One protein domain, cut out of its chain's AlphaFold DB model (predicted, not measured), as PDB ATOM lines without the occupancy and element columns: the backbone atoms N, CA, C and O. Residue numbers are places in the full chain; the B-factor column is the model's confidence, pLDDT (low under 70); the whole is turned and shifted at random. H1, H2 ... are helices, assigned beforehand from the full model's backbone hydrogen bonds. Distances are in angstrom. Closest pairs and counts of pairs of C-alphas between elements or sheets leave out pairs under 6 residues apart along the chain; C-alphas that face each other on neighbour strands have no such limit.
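What this domain is: This is residues 68 to 109 of the 324 residues of the protein "FAD-binding FR-type domain-containing protein" of Monodelphis domestica (UniProt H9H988). One long helix, H1, and the loop before it together make the length of a rod; the unnamed stretch, residues 68 to 85, runs beside H1 and then turns round in that loop, whose residues 79 to 84 stick out beyond the first end of H1. At the other end the short helix H2 folds back on the last part of H1. The printed part has 42 residues with two named helices, H1 then H2, and no named strand: class all helix. It is loose, radius of gyration of the C-alphas 12.2 A, spanning 37 by 17 by 12 A.

Where its parts are: H1, residues 86 to 102, runs 24.3 A from C-alpha 86 at (13.714, 12.763, 37.716) to C-alpha 102 at (12.165, -8.472, 26.064). H2, residues 106 to 109, ends at C-alpha 109 at (19.603, 1.016, 25.518).

How they stand to each other: H1 touches H2 with residues 96 to 100 alone; the closest C-alphas, of Ala 100 and Leu 108, are 5.6 A apart. In H1 every O i to N i+4 pair is within hydrogen-bond range; H2 is too short for such a pair.

The domain as a whole: The C-alphas farthest apart, of Gly 80 and Lys 104, are 37.4 A apart. The printed part has no cut. The link from H1 to H2 is tight. Residues 75 to 84 have pLDDT under 70.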
ATOM      1  N   ARG A  68      19.875  -2.381  34.565       84.44
ATOM      2  CA  ARG A  68      18.599  -1.818  34.997       84.44
ATOM      3  C   ARG A  68      18.824  -0.422  35.591       84.44
ATOM      4  O   ARG A  68      19.622  -0.282  36.517       84.44
ATOM      5  N   PRO A  69      18.082   0.605  35.139       83.44
ATOM      6  CA  PRO A  69      18.139   1.930  35.747       83.44
ATOM      7  C   PRO A  69      17.847   1.864  37.248       83.44
ATOM      8  O   PRO A  69      16.922   1.167  37.676       83.44
ATOM      9  N   THR A  70      18.630   2.585  38.048       80.44
ATOM     10  CA  THR A  70      18.416   2.681  39.495       80.44
ATOM     11  C   THR A  70      17.313   3.687  39.791       80.44
ATOM     12  O   THR A  70      17.298   4.786  39.236       80.44
ATOM     13  N   GLU A  71      16.390   3.317  40.674       82.62
ATOM     14  CA  GLU A  71      15.319   4.215  41.084       82.62
ATOM     15  C   GLU A  71      15.883   5.424  41.849       82.62
ATOM     16  O   GLU A  71      16.663   5.246  42.790       82.62
ATOM     17  N   PRO A  72      15.518   6.659  41.461       76.50
ATOM     18  CA  PRO A  72      16.004   7.846  42.138       76.50
ATOM     19  C   PRO A  72      15.383   7.980  43.533       76.50
ATOM     20  O   PRO A  72      14.208   7.691  43.751       76.50
ATOM     21  N   LEU A  73      16.164   8.476  44.493       71.69
ATOM     22  CA  LEU A  73      15.676   8.709  45.854       71.69
ATOM     23  C   LEU A  73      14.642   9.851  45.872       71.69
ATOM     24  O   LEU A  73      14.797  10.824  45.130       71.69
ATOM     25  N   PRO A  74      13.654   9.841  46.789       70.94
ATOM     26  CA  PRO A  74      12.698  10.944  46.929       70.94
ATOM     27  C   PRO A  74      13.356  12.321  47.127       70.94
ATOM     28  O   PRO A  74      12.831  13.334  46.668       70.94
ATOM     29  N   THR A  75      14.538  12.368  47.747       66.81
ATOM     30  CA  THR A  75      15.350  13.584  47.949       66.81
ATOM     31  C   THR A  75      16.006  14.116  46.670       66.81
ATOM     32  O   THR A  75      16.428  15.271  46.626       66.81
ATOM     33  N   GLN A  76      16.080  13.310  45.605       61.47
ATOM     34  CA  GLN A  76      16.555  13.736  44.284       61.47
ATOM     35  C   GLN A  76      15.471  14.461  43.472       61.47
ATOM     36  O   GLN A  76      15.769  15.054  42.430       61.47
ATOM     37  N   CYS A  77      14.223  14.450  43.950       66.50
ATOM     38  CA  CYS A  77      13.123  15.208  43.373       66.50
ATOM     39  C   CYS A  77      13.193  16.686  43.780       66.50
ATOM     40  O   CYS A  77      13.337  17.028  44.952       66.50
ATOM     41  N   CYS A  78      13.022  17.587  42.805       63.81
ATOM     42  CA  CYS A  78      13.010  19.036  43.031       63.81
ATOM     43  C   CYS A  78      11.848  19.504  43.937       63.81
ATOM     44  O   CYS A  78      11.887  20.622  44.451       63.81
ATOM     45  N   GLY A  79      10.792  18.689  44.093       64.19
ATOM     46  CA  GLY A  79       9.586  18.991  44.878       64.19
ATOM     47  C   GLY A  79       8.697  20.110  44.315       64.19
ATOM     48  O   GLY A  79       7.669  20.425  44.902       64.19
ATOM     49  N   GLY A  80       9.084  20.714  43.186       59.25
ATOM     50  CA  GLY A  80       8.435  21.890  42.596       59.25
ATOM     51  C   GLY A  80       7.526  21.611  41.396       59.25
ATOM     52  O   GLY A  80       7.104  22.563  40.752       59.25
ATOM     53  N   GLY A  81       7.249  20.343  41.068       64.62
ATOM     54  CA  GLY A  81       6.450  19.980  39.887       64.62
ATOM     55  C   GLY A  81       7.190  20.141  38.550       64.62
ATOM     56  O   GLY A  81       6.597  20.588  37.575       64.62
ATOM     57  N   CYS A  82       8.489  19.821  38.509       65.50
ATOM     58  CA  CYS A  82       9.310  19.863  37.292       65.50
ATOM     59  C   CYS A  82       8.820  18.837  36.237       65.50
ATOM     60  O   CYS A  82       8.472  17.723  36.617       65.50
ATOM     61  N   ASN A  83       8.842  19.181  34.939       57.62
ATOM     62  CA  ASN A  83       8.540  18.273  33.815       57.62
ATOM     63  C   ASN A  83       9.636  18.378  32.722       57.62
ATOM     64  O   ASN A  83       9.840  19.482  32.206       57.62
ATOM     65  N   PRO A  84      10.335  17.284  32.358       61.47
ATOM     66  CA  PRO A  84      10.259  15.959  32.976       61.47
ATOM     67  C   PRO A  84      10.894  15.954  34.375       61.47
ATOM     68  O   PRO A  84      11.945  16.555  34.616       61.47
ATOM     69  N   CYS A  85      10.240  15.287  35.318       74.06
ATOM     70  CA  CYS A  85      10.763  15.001  36.646       74.06
ATOM     71  C   CYS A  85      11.872  13.934  36.570       74.06
ATOM     72  O   CYS A  85      11.956  13.162  35.617       74.06
ATOM     73  N   ILE A  86      12.708  13.835  37.608       77.25
ATOM     74  CA  ILE A  86      13.714  12.763  37.716       77.25
ATOM     75  C   ILE A  86      13.075  11.365  37.662       77.25
ATOM     76  O   ILE A  86      13.641  10.454  37.063       77.25
ATOM     77  N   PHE A  87      11.869  11.220  38.217       79.62
ATOM     78  CA  PHE A  87      11.092   9.987  38.125       79.62
ATOM     79  C   PHE A  87      10.588   9.724  36.702       79.62
ATOM     80  O   PHE A  87      10.599   8.576  36.275       79.62
ATOM     81  N   ASP A  88      10.240  10.757  35.929       80.81
ATOM     82  CA  ASP A  88       9.807  10.595  34.531       80.81
ATOM     83  C   ASP A  88      10.957  10.074  33.660       80.81
ATOM     84  O   ASP A  88      10.771   9.156  32.862       80.81
ATOM     85  N   ILE A  89      12.169  10.605  33.870       74.69
ATOM     86  CA  ILE A  89      13.390  10.124  33.207       74.69
ATOM     87  C   ILE A  89      13.655   8.660  33.587       74.69
ATOM     88  O   ILE A  89      13.867   7.830  32.704       74.69
ATOM     89  N   TYR A  90      13.591   8.329  34.882       82.69
ATOM     90  CA  TYR A  90      13.744   6.953  35.359       82.69
ATOM     91  C   TYR A  90      12.708   6.013  34.735       82.69
ATOM     92  O   TYR A  90      13.067   4.946  34.246       82.69
ATOM     93  N   HIS A  91      11.435   6.404  34.693       84.62
ATOM     94  CA  HIS A  91      10.379   5.585  34.103       84.62
ATOM     95  C   HIS A  91      10.573   5.388  32.599       84.62
ATOM     96  O   HIS A  91      10.360   4.281  32.100       84.62
ATOM     97  N   GLN A  92      11.025   6.416  31.880       81.81
ATOM     98  CA  GLN A  92      11.371   6.302  30.468       81.81
ATOM     99  C   GLN A  92      12.531   5.317  30.251       81.81
ATOM    100  O   GLN A  92      12.407   4.401  29.437       81.81
ATOM    101  N   GLN A  93      13.621   5.452  31.010       83.62
ATOM    102  CA  GLN A  93      14.768   4.540  30.947       83.62
ATOM    103  C   GLN A  93      14.381   3.110  31.339       83.62
ATOM    104  O   GLN A  93      14.796   2.152  30.694       83.62
ATOM    105  N   LEU A  94      13.548   2.946  32.370       84.19
ATOM    106  CA  LEU A  94      13.060   1.643  32.809       84.19
ATOM    107  C   LEU A  94      12.194   0.986  31.730       84.19
ATOM    108  O   LEU A  94      12.251  -0.229  31.561       84.19
ATOM    109  N   SER A  95      11.411   1.774  30.992       84.56
ATOM    110  CA  SER A  95      10.586   1.283  29.882       84.56
ATOM    111  C   SER A  95      11.461   0.829  28.712       84.56
ATOM    112  O   SER A  95      11.290  -0.286  28.226       84.56
ATOM    113  N   GLN A  96      12.473   1.622  28.348       83.94
ATOM    114  CA  GLN A  96      13.479   1.246  27.346       83.94
ATOM    115  C   GLN A  96      14.243  -0.019  27.748       83.94
ATOM    116  O   GLN A  96      14.424  -0.914  26.927       83.94
ATOM    117  N   TRP A  97      14.629  -0.145  29.022       87.69
ATOM    118  CA  TRP A  97      15.282  -1.348  29.534       87.69
ATOM    119  C   TRP A  97      14.371  -2.577  29.488       87.69
ATOM    120  O   TRP A  97      14.812  -3.642  29.059       87.69
ATOM    121  N   LYS A  98      13.090  -2.441  29.863       86.12
ATOM    122  CA  LYS A  98      12.109  -3.533  29.759       86.12
ATOM    123  C   LYS A  98      11.953  -3.996  28.311       86.12
ATOM    124  O   LYS A  98      11.964  -5.197  28.057       86.12
ATOM    125  N   GLU A  99      11.847  -3.065  27.366       87.00
ATOM    126  CA  GLU A  99      11.754  -3.387  25.940       87.00
ATOM    127  C   GLU A  99      13.028  -4.044  25.399       87.00
ATOM    128  O   GLU A  99      12.940  -5.038  24.678       87.00
ATOM    129  N   ALA A 100      14.204  -3.529  25.768       85.44
ATOM    130  CA  ALA A 100      15.497  -4.091  25.388       85.44
ATOM    131  C   ALA A 100      15.671  -5.521  25.914       85.44
ATOM    132  O   ALA A 100      16.088  -6.404  25.165       85.44
ATOM    133  N   ARG A 101      15.281  -5.769  27.172       85.19
ATOM    134  CA  ARG A 101      15.329  -7.096  27.794       85.19
ATOM    135  C   ARG A 101      14.368  -8.076  27.116       85.19
ATOM    136  O   ARG A 101      14.766  -9.199  26.829       85.19
ATOM    137  N   LEU A 102      13.141  -7.649  26.798       87.62
ATOM    138  CA  LEU A 102      12.165  -8.472  26.064       87.62
ATOM    139  C   LEU A 102      12.651  -8.841  24.659       87.62
ATOM    140  O   LEU A 102      12.438  -9.959  24.204       87.62
ATOM    141  N   LYS A 103      13.310  -7.903  23.972       87.88
ATOM    142  CA  LYS A 103      13.841  -8.105  22.617       87.88
ATOM    143  C   LYS A 103      15.233  -8.753  22.599       87.88
ATOM    144  O   LYS A 103      15.748  -9.006  21.516       87.88
ATOM    145  N   LYS A 104      15.848  -8.987  23.771       85.56
ATOM    146  CA  LYS A 104      17.274  -9.329  23.944       85.56
ATOM    147  C   LYS A 104      18.219  -8.429  23.119       85.56
ATOM    148  O   LYS A 104      19.308  -8.842  22.734       85.56
ATOM    149  N   ASP A 105      17.820  -7.181  22.874       84.62
ATOM    150  CA  ASP A 105      18.536  -6.235  22.016       84.62
ATOM    151  C   ASP A 105      19.069  -5.063  22.846       84.62
ATOM    152  O   ASP A 105      18.356  -4.108  23.164       84.62
ATOM    153  N   LYS A 106      20.356  -5.141  23.202       80.56
ATOM    154  CA  LYS A 106      21.050  -4.107  23.986       80.56
ATOM    155  C   LYS A 106      21.244  -2.799  23.210       80.56
ATOM    156  O   LYS A 106      21.495  -1.775  23.838       80.56
ATOM    157  N   SER A 107      21.106  -2.790  21.880       77.19
ATOM    158  CA  SER A 107      21.261  -1.564  21.079       77.19
ATOM    159  C   SER A 107      20.162  -0.531  21.366       77.19
ATOM    160  O   SER A 107      20.393   0.671  21.243       77.19
ATOM    161  N   LEU A 108      19.006  -0.989  21.858       76.31
ATOM    162  CA  LEU A 108      17.875  -0.153  22.268       76.31
ATOM    163  C   LEU A 108      18.136   0.646  23.555       76.31
ATOM    164  O   LEU A 108      17.405   1.592  23.844       76.31
ATOM    165  N   LEU A 109      19.179   0.291  24.317       72.00
ATOM    166  CA  LEU A 109      19.603   1.016  25.518       72.00
ATOM    167  C   LEU A 109      20.449   2.261  25.188       72.00
ATOM    168  O   LEU A 109      20.683   3.091  26.066       72.00
TER     169      LEU A 109